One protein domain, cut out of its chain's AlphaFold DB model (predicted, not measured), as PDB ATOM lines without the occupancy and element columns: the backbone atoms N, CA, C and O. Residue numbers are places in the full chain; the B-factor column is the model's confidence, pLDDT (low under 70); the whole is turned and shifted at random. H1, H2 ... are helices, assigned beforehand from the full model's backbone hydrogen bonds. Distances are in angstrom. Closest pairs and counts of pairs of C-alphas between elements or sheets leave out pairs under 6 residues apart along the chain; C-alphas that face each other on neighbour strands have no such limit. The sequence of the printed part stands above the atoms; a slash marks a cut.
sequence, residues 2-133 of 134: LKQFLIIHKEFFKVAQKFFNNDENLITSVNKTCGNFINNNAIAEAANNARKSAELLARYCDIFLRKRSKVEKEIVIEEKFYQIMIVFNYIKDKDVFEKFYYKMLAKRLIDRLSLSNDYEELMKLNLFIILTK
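Overview. This is residues 2 to 133 of the 134 residues of a protein of Rotaria sp. Silwood1 (UniProt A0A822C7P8). Four helices, H4 to H7, stand round a four-sided bundle, and the helical hairpin of H1 and H2 reaches away from one end of it as an arm, about perpendicular to H4 and H5. The short helix H3 makes the corner between the arm and H4. The printed part has 132 residues with seven named helices, H1 to H7 along the chain, and no named strand; its class is all helix. It is compact, with a radius of gyration of the C-alphas of 16.0 A and spans of 48 by 37 by 29 A.

Arrangement. Start with H1, residues 2 to 20, and H2, residues 24 to 39: this hairpin runs opposite ways at a shallow tilt of 10 degrees, and its closest C-alphas, of Ala 16 and Leu 26, are 7.3 A apart. Next find H3, residues 42 to 46, which meets H2 only through their link and touches H4, residues 52 to 65, only at the corner, with the C-alphas of Ala 44 and Lys 52 closest at 5.3 A. H4 and H5, residues 74 to 89, form a second hairpin at a shallow tilt of 15 degrees; the C-alphas of Leu 57 and Phe 88 are closest, 7.6 A apart. Look back to residues 2 to 6 of H1, which alone touch H5: the closest C-alphas, of Leu 6 and Gln 83, are 7.1 A apart, and the lines are about perpendicular at 83 degrees. H6, residues 94 to 110, touches H4 and runs the same way at a shallow tilt of 31 degrees, with the C-alphas of Ala 54 and Phe 97 closest at 4.6 A. H7, residues 117 to 131, touches H5 and runs the same way at a shallow tilt of 29 degrees, with the C-alphas of Phe 81 and Met 123 closest at 7.6 A. H6 and H7 are near each other, with 11 pairs of C-alphas within 10 A. H4, H5, H6 and H7 are an up and down bundle, each running against the one before it. In H1 to H7 every O i to N i+4 pair is within hydrogen-bond range.

Along the chain. Find C-alpha 2 at (46.302, 36.344, 21.237); from there H1 runs 25.8 A to C-alpha 20. H2 covers 22.5 A, H3 5.9 A, H4 20.0 A, H5 23.0 A and H6 24.2 A. H7 runs 21.3 A and ends at C-alpha 131, (53.285, 25.231, 5.872).

Size, cuts and confidence. The two C-alphas farthest apart, of Phe 19 and Ile 110, are 50.4 A apart. The printed part has no cut and no long link. Its mean pLDDT is 91.2, and residue 133 alone is under 70.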
ATOM      1  N   LEU A   2      46.929  36.915  22.455       85.69
ATOM      2  CA  LEU A   2      46.302  36.344  21.237       85.69
ATOM      3  C   LEU A   2      44.847  36.793  20.993       85.69
ATOM      4  O   LEU A   2      44.504  37.222  19.899       85.69
ATOM      5  N   LYS A   3      44.000  36.768  22.032       85.81
ATOM      6  CA  LYS A   3      42.613  37.262  21.939       85.81
ATOM      7  C   LYS A   3      42.539  38.747  21.567       85.81
ATOM      8  O   LYS A   3      41.735  39.121  20.727       85.81
ATOM      9  N   GLN A   4      43.394  39.573  22.173       86.69
ATOM     10  CA  GLN A   4      43.435  41.012  21.901       86.69
ATOM     11  C   GLN A   4      43.885  41.288  20.465       86.69
ATOM     12  O   GLN A   4      43.292  42.117  19.784       86.69
ATOM     13  N   PHE A   5      44.890  40.548  19.995       89.69
ATOM     14  CA  PHE A   5      45.330  40.613  18.609       89.69
ATOM     15  C   PHE A   5      44.187  40.298  17.637       89.69
ATOM     16  O   PHE A   5      43.959  41.061  16.708       89.69
ATOM     17  N   LEU A   6      43.429  39.223  17.877       90.62
ATOM     18  CA  LEU A   6      42.310  38.828  17.016       90.62
ATOM     19  C   LEU A   6      41.194  39.876  16.962       90.62
ATOM     20  O   LEU A   6      40.580  40.049  15.914       90.62
ATOM     21  N   ILE A   7      40.927  40.569  18.072       90.38
ATOM     22  CA  ILE A   7      39.954  41.669  18.104       90.38
ATOM     23  C   ILE A   7      40.431  42.807  17.199       90.38
ATOM     24  O   ILE A   7      39.695  43.225  16.311       90.38
ATOM     25  N   ILE A   8      41.677  43.257  17.377       88.44
ATOM     26  CA  ILE A   8      42.257  44.351  16.582       88.44
ATOM     27  C   ILE A   8      42.303  43.974  15.098       88.44
ATOM     28  O   ILE A   8      41.905  44.768  14.252       88.44
ATOM     29  N   HIS A   9      42.738  42.750  14.789       92.00
ATOM     30  CA  HIS A   9      42.784  42.213  13.430       92.00
ATOM     31  C   HIS A   9      41.398  42.254  12.773       92.00
ATOM     32  O   HIS A   9      41.238  42.859  11.716       92.00
ATOM     33  N   LYS A  10      40.365  41.718  13.436       91.44
ATOM     34  CA  LYS A  10      38.992  41.723  12.909       91.44
ATOM     35  C   LYS A  10      38.452  43.131  12.674       91.44
ATOM     36  O   LYS A  10      37.869  43.381  11.623       91.44
ATOM     37  N   GLU A  11      38.623  44.039  13.633       90.25
ATOM     38  CA  GLU A  11      38.136  45.416  13.488       90.25
ATOM     39  C   GLU A  11      38.859  46.153  12.360       90.25
ATOM     40  O   GLU A  11      38.221  46.848  11.571       90.25
ATOM     41  N   PHE A  12      40.164  45.928  12.205       88.81
ATOM     42  CA  PHE A  12      40.917  46.523  11.112       88.81
ATOM     43  C   PHE A  12      40.405  46.055   9.743       88.81
ATOM     44  O   PHE A  12      40.112  46.878   8.875       88.81
ATOM     45  N   PHE A  13      40.259  44.741   9.541       87.69
ATOM     46  CA  PHE A  13      39.807  44.209   8.253       87.69
ATOM     47  C   PHE A  13      38.371  44.640   7.918       87.69
ATOM     48  O   PHE A  13      38.077  44.901   6.754       87.69
ATOM     49  N   LYS A  14      37.501  44.829   8.921       91.31
ATOM     50  CA  LYS A  14      36.180  45.450   8.713       91.31
ATOM     51  C   LYS A  14      36.290  46.886   8.195       91.31
ATOM     52  O   LYS A  14      35.551  47.260   7.287       91.31
ATOM     53  N   VAL A  15      37.188  47.694   8.762       90.38
ATOM     54  CA  VAL A  15      37.415  49.083   8.325       90.38
ATOM     55  C   VAL A  15      37.989  49.118   6.909       90.38
ATOM     56  O   VAL A  15      37.473  49.853   6.067       90.38
ATOM     57  N   ALA A  16      38.999  48.292   6.624       90.06
ATOM     58  CA  ALA A  16      39.606  48.178   5.297       90.06
ATOM     59  C   ALA A  16      38.577  47.789   4.226       90.06
ATOM     60  O   ALA A  16      38.517  48.407   3.163       90.06
ATOM     61  N   GLN A  17      37.713  46.821   4.531       91.00
ATOM     62  CA  GLN A  17      36.656  46.405   3.617       91.00
ATOM     63  C   GLN A  17      35.614  47.508   3.408       91.00
ATOM     64  O   GLN A  17      35.242  47.794   2.274       91.00
ATOM     65  N   LYS A  18      35.137  48.127   4.492       93.31
ATOM     66  CA  LYS A  18      34.011  49.066   4.443       93.31
ATOM     67  C   LYS A  18      34.366  50.416   3.822       93.31
ATOM     68  O   LYS A  18      33.519  51.009   3.164       93.31
ATOM     69  N   PHE A  19      35.568  50.922   4.083       93.19
ATOM     70  CA  PHE A  19      35.940  52.296   3.727       93.19
ATOM     71  C   PHE A  19      37.019  52.383   2.650       93.19
ATOM     72  O   PHE A  19      37.139  53.419   2.007       93.19
ATOM     73  N   PHE A  20      37.782  51.309   2.440       91.50
ATOM     74  CA  PHE A  20      38.922  51.301   1.524       91.50
ATOM     75  C   PHE A  20      38.803  50.231   0.434       91.50
ATOM     76  O   PHE A  20      39.767  50.006  -0.284       91.50
ATOM     77  N   ASN A  21      37.647  49.563   0.302       91.81
ATOM     78  CA  ASN A  21      37.393  48.522  -0.704       91.81
ATOM     79  C   ASN A  21      38.508  47.464  -0.791       91.81
ATOM     80  O   ASN A  21      38.841  47.006  -1.880       91.81
ATOM     81  N   ASN A  22      39.076  47.070   0.356       88.31
ATOM     82  CA  ASN A  22      40.210  46.144   0.423       88.31
ATOM     83  C   ASN A  22      41.451  46.617  -0.359       88.31
ATOM     84  O   ASN A  22      42.119  45.801  -0.990       88.31
ATOM     85  N   ASP A  23      41.771  47.912  -0.293       93.19
ATOM     86  CA  ASP A  23      42.998  48.475  -0.864       93.19
ATOM     87  C   ASP A  23      44.235  47.617  -0.527       93.19
ATOM     88  O   ASP A  23      44.536  47.334   0.641       93.19
ATOM     89  N   GLU A  24      44.952  47.187  -1.567       92.25
ATOM     90  CA  GLU A  24      46.057  46.233  -1.440       92.25
ATOM     91  C   GLU A  24      47.234  46.800  -0.640       92.25
ATOM     92  O   GLU A  24      47.882  46.070   0.122       92.25
ATOM     93  N   ASN A  25      47.499  48.105  -0.758       91.75
ATOM     94  CA  ASN A  25      48.582  48.760  -0.029       91.75
ATOM     95  C   ASN A  25      48.261  48.816   1.466       91.75
ATOM     96  O   ASN A  25      49.127  48.533   2.302       91.75
ATOM     97  N   LEU A  26      47.006  49.119   1.808       89.88
ATOM     98  CA  LEU A  26      46.521  49.106   3.181       89.88
ATOM     99  C   LEU A  26      46.631  47.703   3.785       89.88
ATOM    100  O   LEU A  26      47.220  47.543   4.856       89.88
ATOM    101  N   ILE A  27      46.134  46.680   3.084       90.44
ATOM    102  CA  ILE A  27      46.210  45.281   3.534       90.44
ATOM    103  C   ILE A  27      47.668  44.853   3.740       90.44
ATOM    104  O   ILE A  27      48.001  44.246   4.760       90.44
ATOM    105  N   THR A  28      48.560  45.204   2.814       91.81
ATOM    106  CA  THR A  28      49.991  44.881   2.906       91.81
ATOM    107  C   THR A  28      50.646  45.545   4.118       91.81
ATOM    108  O   THR A  28      51.337  44.881   4.899       91.81
ATOM    109  N   SER A  29      50.395  46.841   4.321       91.31
ATOM    110  CA  SER A  29      50.903  47.600   5.470       91.31
ATOM    111  C   SER A  29      50.433  47.002   6.800       91.31
ATOM    112  O   SER A  29      51.202  46.854   7.758       91.31
ATOM    113  N   VAL A  30      49.178  46.568   6.844       90.12
ATOM    114  CA  VAL A  30      48.578  45.963   8.035       90.12
ATOM    115  C   VAL A  30      49.139  44.595   8.301       90.12
ATOM    116  O   VAL A  30      49.505  44.318   9.437       90.12
ATOM    117  N   ASN A  31      49.285  43.760   7.278       90.88
ATOM    118  CA  ASN A  31      49.900  42.452   7.444       90.88
ATOM    119  C   ASN A  31      51.321  42.576   8.005       90.88
ATOM    120  O   ASN A  31      51.680  41.855   8.939       90.88
ATOM    121  N   LYS A  32      52.099  43.547   7.511       92.06
ATOM    122  CA  LYS A  32      53.432  43.859   8.043       92.06
ATOM    123  C   LYS A  32      53.370  44.317   9.504       92.06
ATOM    124  O   LYS A  32      54.149  43.849  10.333       92.06
ATOM    125  N   THR A  33      52.422  45.188   9.837       90.94
ATOM    126  CA  THR A  33      52.231  45.699  11.203       90.94
ATOM    127  C   THR A  33      51.784  44.598  12.169       90.94
ATOM    128  O   THR A  33      52.334  44.481  13.261       90.94
ATOM    129  N   CYS A  34      50.850  43.737  11.762       92.12
ATOM    130  CA  CYS A  34      50.401  42.570  12.516       92.12
ATOM    131  C   CYS A  34      51.541  41.575  12.749       92.12
ATOM    132  O   CYS A  34      51.706  41.100  13.873       92.12
ATOM    133  N   GLY A  35      52.362  41.312  11.726       92.00
ATOM    134  CA  GLY A  35      53.576  40.508  11.859       92.00
ATOM    135  C   GLY A  35      54.537  41.098  12.889       92.00
ATOM    136  O   GLY A  35      54.985  40.396  13.796       92.00
ATOM    137  N   ASN A  36      54.801  42.402  12.823       90.81
ATOM    138  CA  ASN A  36      55.653  43.070  13.804       90.81
ATOM    139  C   ASN A  36      55.071  42.999  15.218       90.81
ATOM    140  O   ASN A  36      55.792  42.636  16.136       90.81
ATOM    141  N   PHE A  37      53.779  43.273  15.399       90.38
ATOM    142  CA  PHE A  37      53.123  43.227  16.707       90.38
ATOM    143  C   PHE A  37      53.141  41.823  17.326       90.38
ATOM    144  O   PHE A  37      53.404  41.659  18.515       90.38
ATOM    145  N   ILE A  38      52.866  40.782  16.535       92.06
ATOM    146  CA  ILE A  38      52.863  39.406  17.040       92.06
ATOM    147  C   ILE A  38      54.262  38.977  17.472       92.06
ATOM    148  O   ILE A  38      54.395  38.360  18.526       92.06
ATOM    149  N   ASN A  39      55.301  39.309  16.709       90.75
ATOM    150  CA  ASN A  39      56.654  38.822  16.991       90.75
ATOM    151  C   ASN A  39      57.445  39.744  17.940       90.75
ATOM    152  O   ASN A  39      58.268  39.257  18.708       90.75
ATOM    153  N   ASN A  40      57.147  41.045  17.953       89.75
ATOM    154  CA  ASN A  40      57.788  42.054  18.798       89.75
ATOM    155  C   ASN A  40      56.725  42.738  19.670       89.75
ATOM    156  O   ASN A  40      56.103  43.724  19.279       89.75
ATOM    157  N   ASN A  41      56.500  42.190  20.862       88.56
ATOM    158  CA  ASN A  41      55.574  42.744  21.848       88.56
ATOM    159  C   ASN A  41      56.182  42.719  23.251       88.56
ATOM    160  O   ASN A  41      57.138  41.989  23.507       88.56
ATOM    161  N   ALA A  42      55.545  43.441  24.175       88.81
ATOM    162  CA  ALA A  42      55.976  43.562  25.566       88.81
ATOM    163  C   ALA A  42      56.210  42.211  26.275       88.81
ATOM    164  O   ALA A  42      57.029  42.135  27.182       88.81
ATOM    165  N   ILE A  43      55.527  41.128  25.874       88.25
ATOM    166  CA  ILE A  43      55.740  39.797  26.471       88.25
ATOM    167  C   ILE A  43      57.041  39.175  25.963       88.25
ATOM    168  O   ILE A  43      57.790  38.592  26.745       88.25
ATOM    169  N   ALA A  44      57.303  39.275  24.659       87.62
ATOM    170  CA  ALA A  44      58.549  38.799  24.066       87.62
ATOM    171  C   ALA A  44      59.752  39.602  24.584       87.62
ATOM    172  O   ALA A  44      60.792  39.020  24.887       87.62
ATOM    173  N   GLU A  45      59.576  40.913  24.756       89.00
ATOM    174  CA  GLU A  45      60.582  41.823  25.308       89.00
ATOM    175  C   GLU A  45      60.870  41.535  26.786       89.00
ATOM    176  O   GLU A  45      62.018  41.286  27.145       89.00
ATOM    177  N   ALA A  46      59.839  41.443  27.633       90.00
ATOM    178  CA  ALA A  46      60.006  41.107  29.050       90.00
ATOM    179  C   ALA A  46      60.642  39.721  29.266       90.00
ATOM    180  O   ALA A  46      61.323  39.495  30.263       90.00
ATOM    181  N   ALA A  47      60.431  38.784  28.337       88.25
ATOM    182  CA  ALA A  47      61.054  37.462  28.359       88.25
ATOM    183  C   ALA A  47      62.455  37.425  27.717       88.25
ATOM    184  O   ALA A  47      63.060  36.352  27.681       88.25
ATOM    185  N   ASN A  48      62.932  38.547  27.162       88.25
ATOM    186  CA  ASN A  48      64.122  38.650  26.314       88.25
ATOM    187  C   ASN A  48      64.190  37.538  25.244       88.25
ATOM    188  O   ASN A  48      65.219  36.894  25.034       88.25
ATOM    189  N   ASN A  49      63.045  37.236  24.624       88.00
ATOM    190  CA  ASN A  49      62.892  36.117  23.701       88.00
ATOM    191  C   ASN A  49      61.814  36.407  22.647       88.00
ATOM    192  O   ASN A  49      60.622  36.189  22.875       88.00
ATOM    193  N   ALA A  50      62.244  36.801  21.446       82.12
ATOM    194  CA  ALA A  50      61.365  37.046  20.295       82.12
ATOM    195  C   ALA A  50      60.513  35.819  19.898       82.12
ATOM    196  O   ALA A  50      59.414  35.953  19.367       82.12
ATOM    197  N   ARG A  51      60.964  34.601  20.232       90.75
ATOM    198  CA  ARG A  51      60.262  33.344  19.919       90.75
ATOM    199  C   ARG A  51      59.142  33.023  20.909       90.75
ATOM    200  O   ARG A  51      58.445  32.017  20.758       90.75
ATOM    201  N   LYS A  52      58.946  33.858  21.937       92.31
ATOM    202  CA  LYS A  52      57.951  33.611  22.987       92.31
ATOM    203  C   LYS A  52      56.530  33.542  22.434       92.31
ATOM    204  O   LYS A  52      55.730  32.748  22.919       92.31
ATOM    205  N   SER A  53      56.222  34.314  21.394       93.38
ATOM    206  CA  SER A  53      54.903  34.299  20.754       93.38
ATOM    207  C   SER A  53      54.570  32.952  20.103       93.38
ATOM    208  O   SER A  53      53.446  32.474  20.260       93.38
ATOM    209  N   ALA A  54      55.547  32.301  19.458       95.19
ATOM    210  CA  ALA A  54      55.390  30.962  18.886       95.19
ATOM    211  C   ALA A  54      55.086  29.922  19.979       95.19
ATOM    212  O   ALA A  54      54.130  29.153  19.875       95.19
ATOM    213  N   GLU A  55      55.831  29.962  21.089       95.25
ATOM    214  CA  GLU A  55      55.578  29.106  22.255       95.25
ATOM    215  C   GLU A  55      54.179  29.348  22.851       95.25
ATOM    216  O   GLU A  55      53.460  28.400  23.175       95.25
ATOM    217  N   LEU A  56      53.770  30.611  23.004       95.12
ATOM    218  CA  LEU A  56      52.467  30.969  23.569       95.12
ATOM    219  C   LEU A  56      51.305  30.499  22.695       95.12
ATOM    220  O   LEU A  56      50.296  30.040  23.234       95.12
ATOM    221  N   LEU A  57      51.440  30.571  21.369       95.88
ATOM    222  CA  LEU A  57      50.438  30.028  20.457       95.88
ATOM    223  C   LEU A  57      50.355  28.501  20.573       95.88
ATOM    224  O   LEU A  57      49.252  27.964  20.676       95.88
ATOM    225  N   ALA A  58      51.491  27.800  20.649       96.12
ATOM    226  CA  ALA A  58      51.508  26.349  20.853       96.12
ATOM    227  C   ALA A  58      50.842  25.953  22.183       96.12
ATOM    228  O   ALA A  58      50.009  25.046  22.219       96.12
ATOM    229  N   ARG A  59      51.124  26.693  23.265       96.00
ATOM    230  CA  ARG A  59      50.455  26.524  24.569       96.00
ATOM    231  C   ARG A  59      48.955  26.766  24.490       96.00
ATOM    232  O   ARG A  59      48.188  26.032  25.105       96.00
ATOM    233  N   TYR A  60      48.527  27.783  23.747       95.69
ATOM    234  CA  TYR A  60      47.108  28.045  23.543       95.69
ATOM    235  C   TYR A  60      46.421  26.878  22.822       95.69
ATOM    236  O   TYR A  60      45.354  26.454  23.258       95.69
ATOM    237  N   CYS A  61      47.059  26.308  21.795       95.50
ATOM    238  CA  CYS A  61      46.562  25.113  21.107       95.50
ATOM    239  C   CYS A  61      46.478  23.908  22.053       95.50
ATOM    240  O   CYS A  61      45.478  23.200  22.058       95.50
ATOM    241  N   ASP A  62      47.489  23.698  22.900       96.19
ATOM    242  CA  ASP A  62      47.485  22.618  23.892       96.19
ATOM    243  C   ASP A  62      46.339  22.756  24.899       96.19
ATOM    244  O   ASP A  62      45.589  21.808  25.112       96.19
ATOM    245  N   ILE A  63      46.137  23.948  25.463       94.50
ATOM    246  CA  ILE A  63      44.993  24.229  26.343       94.50
ATOM    247  C   ILE A  63      43.674  24.075  25.579       94.50
ATOM    248  O   ILE A  63      42.648  23.718  26.167       94.50
ATOM    249  N   PHE A  64      43.671  24.371  24.280       93.75
ATOM    250  CA  PHE A  64      42.486  24.262  23.450       93.75
ATOM    251  C   PHE A  64      42.066  22.804  23.197       93.75
ATOM    252  O   PHE A  64      40.885  22.475  23.295       93.75
ATOM    253  N   LEU A  65      43.043  21.937  22.945       95.00
ATOM    254  CA  LEU A  65      42.848  20.542  22.554       95.00
ATOM    255  C   LEU A  65      42.821  19.573  23.742       95.00
ATOM    256  O   LEU A  65      42.739  18.366  23.539       95.00
ATOM    257  N   ARG A  66      42.876  20.059  24.986       95.19
ATOM    258  CA  ARG A  66      42.705  19.227  26.187       95.19
ATOM    259  C   ARG A  66      41.232  18.980  26.512       95.19
ATOM    260  O   ARG A  66      40.400  19.875  26.355       95.19
ATOM    261  N   LYS A  67      40.927  17.790  27.043       92.25
ATOM    262  CA  LYS A  67      39.618  17.436  27.616       92.25
ATOM    263  C   LYS A  67      39.189  18.463  28.660       92.25
ATOM    264  O   LYS A  67      39.996  18.937  29.459       92.25
ATOM    265  N   ARG A  68      37.895  18.773  28.670       87.94
ATOM    266  CA  ARG A  68      37.261  19.693  29.620       87.94
ATOM    267  C   ARG A  68      35.939  19.099  30.074       87.94
ATOM    268  O   ARG A  68      35.337  18.319  29.346       87.94
ATOM    269  N   SER A  69      35.463  19.516  31.242       81.25
ATOM    270  CA  SER A  69      34.155  19.106  31.765       81.25
ATOM    271  C   SER A  69      32.981  19.640  30.938       81.25
ATOM    272  O   SER A  69      31.925  19.019  30.900       81.25
ATOM    273  N   LYS A  70      33.158  20.783  30.264       85.06
ATOM    274  CA  LYS A  70      32.131  21.409  29.427       85.06
ATOM    275  C   LYS A  70      32.386  21.118  27.951       85.06
ATOM    276  O   LYS A  70      33.443  21.473  27.431       85.06
ATOM    277  N   VAL A  71      31.389  20.534  27.288       82.00
ATOM    278  CA  VAL A  71      31.372  20.354  25.831       82.00
ATOM    279  C   VAL A  71      31.054  21.697  25.174       82.00
ATOM    280  O   VAL A  71      30.076  22.361  25.528       82.00
ATOM    281  N   GLU A  72      31.908  22.128  24.248       87.50
ATOM    282  CA  GLU A  72      31.662  23.305  23.414       87.50
ATOM    283  C   GLU A  72      30.908  22.895  22.146       87.50
ATOM    284  O   GLU A  72      31.060  21.776  21.662       87.50
ATOM    285  N   LYS A  73      30.083  23.800  21.611       89.00
ATOM    286  CA  LYS A  73      29.413  23.573  20.325       89.00
ATOM    287  C   LYS A  73      30.457  23.527  19.208       89.00
ATOM    288  O   LYS A  73      31.392  24.324  19.225       89.00
ATOM    289  N   GLU A  74      30.238  22.672  18.218       88.25
ATOM    290  CA  GLU A  74      31.147  22.467  17.083       88.25
ATOM    291  C   GLU A  74      31.496  23.769  16.346       88.25
ATOM    292  O   GLU A  74      32.669  24.075  16.172       88.25
ATOM    293  N   ILE A  75      30.503  24.625  16.087       90.06
ATOM    294  CA  ILE A  75      30.701  25.956  15.480       90.06
ATOM    295  C   ILE A  75      31.745  26.790  16.251       90.06
ATOM    296  O   ILE A  75      32.602  27.447  15.668       90.06
ATOM    297  N   VAL A  76      31.719  26.744  17.587       90.38
ATOM    298  CA  VAL A  76      32.667  27.499  18.429       90.38
ATOM    299  C   VAL A  76      34.075  26.904  18.347       90.38
ATOM    300  O   VAL A  76      35.069  27.625  18.462       90.38
ATOM    301  N   ILE A  77      34.175  25.588  18.167       90.69
ATOM    302  CA  ILE A  77      35.444  24.879  17.991       90.69
ATOM    303  C   ILE A  77      36.062  25.275  16.644       90.69
ATOM    304  O   ILE A  77      37.222  25.688  16.617       90.69
ATOM    305  N   GLU A  78      35.286  25.245  15.561       90.38
ATOM    306  CA  GLU A  78      35.711  25.670  14.220       90.38
ATOM    307  C   GLU A  78      36.184  27.129  14.198       90.38
ATOM    308  O   GLU A  78      37.273  27.432  13.700       90.38
ATOM    309  N   GLU A  79      35.432  28.040  14.825       91.50
ATOM    310  CA  GLU A  79      35.831  29.444  14.953       91.50
ATOM    311  C   GLU A  79      37.180  29.605  15.664       91.50
ATOM    312  O   GLU A  79      37.983  30.472  15.305       91.50
ATOM    313  N   LYS A  80      37.449  28.786  16.688       92.00
ATOM    314  CA  LYS A  80      38.725  28.812  17.409       92.00
ATOM    315  C   LYS A  80      39.863  28.259  16.564       92.00
ATOM    316  O   LYS A  80      40.941  28.853  16.588       92.00
ATOM    317  N   PHE A  81      39.641  27.192  15.798       92.62
ATOM    318  CA  PHE A  81      40.624  26.699  14.830       92.62
ATOM    319  C   PHE A  81      40.995  27.781  13.820       92.62
ATOM    320  O   PHE A  81      42.174  28.099  13.664       92.62
ATOM    321  N   TYR A  82      39.994  28.416  13.211       91.62
ATOM    322  CA  TYR A  82      40.203  29.510  12.266       91.62
ATOM    323  C   TYR A  82      41.008  30.665  12.883       91.62
ATOM    324  O   TYR A  82      41.974  31.154  12.300       91.62
ATOM    325  N   GLN A  83      40.673  31.060  14.113       92.75
ATOM    326  CA  GLN A  83      41.408  32.091  14.848       92.75
ATOM    327  C   GLN A  83      42.871  31.714  15.111       92.75
ATOM    328  O   GLN A  83      43.751  32.561  14.965       92.75
ATOM    329  N   ILE A  84      43.152  30.459  15.479       93.75
ATOM    330  CA  ILE A  84      44.529  29.980  15.657       93.75
ATOM    331  C   ILE A  84      45.298  30.108  14.338       93.75
ATOM    332  O   ILE A  84      46.425  30.602  14.350       93.75
ATOM    333  N   MET A  85      44.676  29.734  13.216       92.75
ATOM    334  CA  MET A  85      45.299  29.818  11.893       92.75
ATOM    335  C   MET A  85      45.611  31.264  11.484       92.75
ATOM    336  O   MET A  85      46.694  31.524  10.964       92.75
ATOM    337  N   ILE A  86      44.728  32.225  11.793       92.25
ATOM    338  CA  ILE A  86      45.014  33.654  11.573       92.25
ATOM    339  C   ILE A  86      46.283  34.068  12.315       92.25
ATOM    340  O   ILE A  86      47.161  34.683  11.717       92.25
ATOM    341  N   VAL A  87      46.401  33.748  13.608       93.62
ATOM    342  CA  VAL A  87      47.589  34.166  14.368       93.62
ATOM    343  C   VAL A  87      48.841  33.452  13.870       93.62
ATOM    344  O   VAL A  87      49.891  34.080  13.754       93.62
ATOM    345  N   PHE A  88      48.726  32.165  13.537       94.00
ATOM    346  CA  PHE A  88      49.833  31.367  13.019       94.00
ATOM    347  C   PHE A  88      50.430  31.954  11.731       94.00
ATOM    348  O   PHE A  88      51.650  31.963  11.585       94.00
ATOM    349  N   ASN A  89      49.608  32.535  10.850       92.44
ATOM    350  CA  ASN A  89      50.088  33.211   9.636       92.44
ATOM    351  C   ASN A  89      51.039  34.387   9.915       92.44
ATOM    352  O   ASN A  89      51.856  34.716   9.059       92.44
ATOM    353  N   TYR A  90      50.959  35.000  11.097       93.00
ATOM    354  CA  TYR A  90      51.835  36.103  11.500       93.00
ATOM    355  C   TYR A  90      53.021  35.658  12.366       93.00
ATOM    356  O   TYR A  90      53.846  36.498  12.724       93.00
ATOM    357  N   ILE A  91      53.141  34.372  12.714       93.56
ATOM    358  CA  ILE A  91      54.293  33.851  13.461       93.56
ATOM    359  C   ILE A  91      55.502  33.734  12.530       93.56
ATOM    360  O   ILE A  91      55.428  33.093  11.482       93.56
ATOM    361  N   LYS A  92      56.628  34.328  12.943       92.00
ATOM    362  CA  LYS A  92      57.894  34.271  12.201       92.00
ATOM    363  C   LYS A  92      58.593  32.916  12.364       92.00
ATOM    364  O   LYS A  92      58.867  32.245  11.376       92.00
ATOM    365  N   ASP A  93      58.854  32.503  13.602       93.62
ATOM    366  CA  ASP A  93      59.554  31.252  13.927       93.62
ATOM    367  C   ASP A  93      58.564  30.067  13.993       93.62
ATOM    368  O   ASP A  93      58.167  29.607  15.072       93.62
ATOM    369  N   LYS A  94      58.091  29.608  12.823       92.88
ATOM    370  CA  LYS A  94      57.105  28.513  12.710       92.88
ATOM    371  C   LYS A  94      57.657  27.163  13.185       92.88
ATOM    372  O   LYS A  94      56.940  26.417  13.843       92.88
ATOM    373  N   ASP A  95      58.934  26.896  12.940       93.12
ATOM    374  CA  ASP A  95      59.667  25.715  13.413       93.12
ATOM    375  C   ASP A  95      59.675  25.614  14.951       93.12
ATOM    376  O   ASP A  95      59.497  24.543  15.541       93.12
ATOM    377  N   VAL A  96      59.817  26.755  15.633       94.88
ATOM    378  CA  VAL A  96      59.755  26.825  17.094       94.88
ATOM    379  C   VAL A  96      58.347  26.502  17.583       94.88
ATOM    380  O   VAL A  96      58.199  25.732  18.537       94.88
ATOM    381  N   PHE A  97      57.313  27.047  16.930       96.06
ATOM    382  CA  PHE A  97      55.926  26.683  17.225       96.06
ATOM    383  C   PHE A  97      55.719  25.170  17.081       96.06
ATOM    384  O   PHE A  97      55.229  24.545  18.023       96.06
ATOM    385  N   GLU A  98      56.132  24.574  15.959       94.25
ATOM    386  CA  GLU A  98      55.973  23.141  15.692       94.25
ATOM    387  C   GLU A  98      56.645  22.291  16.764       94.25
ATOM    388  O   GLU A  98      56.021  21.391  17.330       94.25
ATOM    389  N   LYS A  99      57.889  22.619  17.124       95.50
ATOM    390  CA  LYS A  99      58.625  21.919  18.182       95.50
ATOM    391  C   LYS A  99      57.856  21.911  19.505       95.50
ATOM    392  O   LYS A  99      57.769  20.872  20.164       95.50
ATOM    393  N   PHE A 100      57.299  23.052  19.918       97.06
ATOM    394  CA  PHE A 100      56.494  23.124  21.141       97.06
ATOM    395  C   PHE A 100      55.154  22.397  20.994       97.06
ATOM    396  O   PHE A 100      54.757  21.679  21.915       97.06
ATOM    397  N   TYR A 101      54.485  22.544  19.850       96.75
ATOM    398  CA  TYR A 101      53.206  21.903  19.567       96.75
ATOM    399  C   TYR A 101      53.328  20.374  19.593       96.75
ATOM    400  O   TYR A 101      52.603  19.734  20.354       96.75
ATOM    401  N   TYR A 102      54.286  19.789  18.866       95.94
ATOM    402  CA  TYR A 102      54.505  18.340  18.831       95.94
ATOM    403  C   TYR A 102      54.932  17.781  20.188       95.94
ATOM    404  O   TYR A 102      54.447  16.725  20.597       95.94
ATOM    405  N   LYS A 103      55.765  18.512  20.944       97.38
ATOM    406  CA  LYS A 103      56.111  18.129  22.323       97.38
ATOM    407  C   LYS A 103      54.865  18.032  23.212       97.38
ATOM    408  O   LYS A 103      54.734  17.096  23.999       97.38
ATOM    409  N   MET A 104      53.960  19.004  23.112       97.56
ATOM    410  CA  MET A 104      52.724  19.029  23.900       97.56
ATOM    411  C   MET A 104      51.709  17.992  23.417       97.56
ATOM    412  O   MET A 104      51.088  17.335  24.247       97.56
ATOM    413  N   LEU A 105      51.591  17.801  22.102       96.81
ATOM    414  CA  LEU A 105      50.783  16.749  21.496       96.81
ATOM    415  C   LEU A 105      51.212  15.370  22.000       96.81
ATOM    416  O   LEU A 105      50.374  14.636  22.509       96.81
ATOM    417  N   ALA A 106      52.507  15.044  21.948       96.94
ATOM    418  CA  ALA A 106      53.022  13.768  22.444       96.94
ATOM    419  C   ALA A 106      52.605  13.522  23.902       96.94
ATOM    420  O   ALA A 106      52.073  12.463  24.229       96.94
ATOM    421  N   LYS A 107      52.755  14.537  24.762       97.31
ATOM    422  CA  LYS A 107      52.302  14.459  26.154       97.31
ATOM    423  C   LYS A 107      50.787  14.256  26.268       97.31
ATOM    424  O   LYS A 107      50.361  13.428  27.063       97.31
ATOM    425  N   ARG A 108      49.967  14.971  25.486       96.75
ATOM    426  CA  ARG A 108      48.502  14.788  25.491       96.75
ATOM    427  C   ARG A 108      48.091  13.383  25.062       96.75
ATOM    428  O   ARG A 108      47.186  12.828  25.679       96.75
ATOM    429  N   LEU A 109      48.752  12.816  24.052       95.06
ATOM    430  CA  LEU A 109      48.467  11.468  23.559       95.06
ATOM    431  C   LEU A 109      48.836  10.403  24.599       95.06
ATOM    432  O   LEU A 109      48.011   9.544  24.902       95.06
ATOM    433  N   ILE A 110      50.031  10.502  25.195       96.94
ATOM    434  CA  ILE A 110      50.493   9.590  26.257       96.94
ATOM    435  C   ILE A 110      49.550   9.647  27.464       96.94
ATOM    436  O   ILE A 110      49.070   8.616  27.932       96.94
ATOM    437  N   ASP A 111      49.224  10.857  27.922       96.69
ATOM    438  CA  ASP A 111      48.403  11.073  29.115       96.69
ATOM    439  C   ASP A 111      46.884  10.926  28.822       96.69
ATOM    440  O   ASP A 111      46.055  11.105  29.715       96.69
ATOM    441  N   ARG A 112      46.489  10.624  27.570       94.81
ATOM    442  CA  ARG A 112      45.089  10.534  27.087       94.81
ATOM    443  C   ARG A 112      44.238  11.774  27.398       94.81
ATOM    444  O   ARG A 112      43.040  11.678  27.704       94.81
ATOM    445  N   LEU A 113      44.858  12.945  27.293       95.88
ATOM    446  CA  LEU A 113      44.275  14.248  27.625       95.88
ATOM    447  C   LEU A 113      43.633  14.954  26.428       95.88
ATOM    448  O   LEU A 113      43.068  16.025  26.624       95.88
ATOM    449  N   SER A 114      43.709  14.392  25.221       94.75
ATOM    450  CA  SER A 114      43.141  14.986  24.003       94.75
ATOM    451  C   SER A 114      41.613  15.044  24.038       94.75
ATOM    452  O   SER A 114      40.952  14.078  24.413       94.75
ATOM    453  N   LEU A 115      41.059  16.186  23.638       93.62
ATOM    454  CA  LEU A 115      39.625  16.460  23.574       93.62
ATOM    455  C   LEU A 115      38.914  15.517  22.595       93.62
ATOM    456  O   LEU A 115      37.882  14.951  22.936       93.62
ATOM    457  N   SER A 116      39.485  15.353  21.404       93.00
ATOM    458  CA  SER A 116      39.049  14.424  20.362       93.00
ATOM    459  C   SER A 116      40.249  14.083  19.484       93.00
ATOM    460  O   SER A 116      41.073  14.959  19.218       93.00
ATOM    461  N   ASN A 117      40.335  12.836  19.023       92.38
ATOM    462  CA  ASN A 117      41.352  12.434  18.052       92.38
ATOM    463  C   ASN A 117      41.142  13.148  16.709       92.38
ATOM    464  O   ASN A 117      42.113  13.604  16.112       92.38
ATOM    465  N   ASP A 118      39.887  13.346  16.298       93.50
ATOM    466  CA  ASP A 118      39.547  14.020  15.038       93.50
ATOM    467  C   ASP A 118      40.038  15.472  15.031       93.50
ATOM    468  O   ASP A 118      40.552  15.965  14.032       93.50
ATOM    469  N   TYR A 119      39.960  16.154  16.178       94.56
ATOM    470  CA  TYR A 119      40.463  17.522  16.316       94.56
ATOM    471  C   TYR A 119      41.991  17.603  16.353       94.56
ATOM    472  O   TYR A 119      42.553  18.609  15.918       94.56
ATOM    473  N   GLU A 120      42.679  16.571  16.846       93.25
ATOM    474  CA  GLU A 120      44.141  16.507  16.757       93.25
ATOM    475  C   GLU A 120      44.577  16.314  15.295       93.25
ATOM    476  O   GLU A 120      45.486  17.007  14.838       93.25
ATOM    477  N   GLU A 121      43.898  15.447  14.535       93.56
ATOM    478  CA  GLU A 121      44.154  15.267  13.097       93.56
ATOM    479  C   GLU A 121      43.821  16.527  12.290       93.56
ATOM    480  O   GLU A 121      44.631  16.972  11.475       93.56
ATOM    481  N   LEU A 122      42.692  17.180  12.579       92.94
ATOM    482  CA  LEU A 122      42.324  18.446  11.948       92.94
ATOM    483  C   LEU A 122      43.364  19.543  12.216       92.94
ATOM    484  O   LEU A 122      43.722  20.294  11.308       92.94
ATOM    485  N   MET A 123      43.888  19.632  13.444       93.00
ATOM    486  CA  MET A 123      44.945  20.591  13.771       93.00
ATOM    487  C   MET A 123      46.210  20.335  12.946       93.00
ATOM    488  O   MET A 123      46.766  21.273  12.378       93.00
ATOM    489  N   LYS A 124      46.654  19.074  12.859       90.38
ATOM    490  CA  LYS A 124      47.825  18.692  12.055       90.38
ATOM    491  C   LYS A 124      47.622  19.032  10.582       90.38
ATOM    492  O   LYS A 124      48.510  19.627   9.977       90.38
ATOM    493  N   LEU A 125      46.453  18.707  10.030       89.69
ATOM    494  CA  LEU A 125      46.116  18.994   8.639       89.69
ATOM    495  C   LEU A 125      46.140  20.501   8.357       89.69
ATOM    496  O   LEU A 125      46.754  20.937   7.386       89.69
ATOM    497  N   ASN A 126      45.539  21.309   9.232       88.12
ATOM    498  CA  ASN A 126      45.522  22.762   9.076       88.12
ATOM    499  C   ASN A 126      46.932  23.369   9.128       88.12
ATOM    500  O   ASN A 126      47.263  24.224   8.304       88.12
ATOM    501  N   LEU A 127      47.781  22.906  10.051       86.31
ATOM    502  CA  LEU A 127      49.183  23.323  10.107       86.31
ATOM    503  C   LEU A 127      49.932  22.928   8.829       86.31
ATOM    504  O   LEU A 127      50.617  23.767   8.244       86.31
ATOM    505  N   PHE A 128      49.752  21.691   8.363       85.62
ATOM    506  CA  PHE A 128      50.380  21.185   7.144       85.62
ATOM    507  C   PHE A 128      49.999  22.010   5.907       85.62
ATOM    508  O   PHE A 128      50.871  22.404   5.133       85.62
ATOM    509  N   ILE A 129      48.716  22.342   5.741       81.56
ATOM    510  CA  ILE A 129      48.239  23.160   4.615       81.56
ATOM    511  C   ILE A 129      48.875  24.556   4.628       81.56
ATOM    512  O   ILE A 129      49.201  25.094   3.574       81.56
ATOM    513  N   ILE A 130      49.060  25.170   5.801       76.94
ATOM    514  CA  ILE A 130      49.666  26.510   5.886       76.94
ATOM    515  C   ILE A 130      51.175  26.466   5.632       76.94
ATOM    516  O   ILE A 130      51.735  27.413   5.080       76.94
ATOM    517  N   LEU A 131      51.841  25.388   6.037       74.31
ATOM    518  CA  LEU A 131      53.285  25.231   5.872       74.31
ATOM    519  C   LEU A 131      53.687  24.851   4.444       74.31
ATOM    520  O   LEU A 131      54.774  25.222   4.024       74.31
ATOM    521  N   THR A 132      52.809  24.177   3.697       74.12
ATOM    522  CA  THR A 132      53.047  23.763   2.300       74.12
ATOM    523  C   THR A 132      52.593  24.782   1.251       74.12
ATOM    524  O   THR A 132      52.807  24.572   0.062       74.12
ATOM    525  N   LYS A 133      51.964  25.894   1.659       62.50
ATOM    526  CA  LYS A 133      51.567  26.998   0.761       62.50
ATOM    527  C   LYS A 133      52.696  27.996   0.441       62.50
ATOM    528  O   LYS A 133      52.413  29.091  -0.041       62.50
TER     529      LYS A 133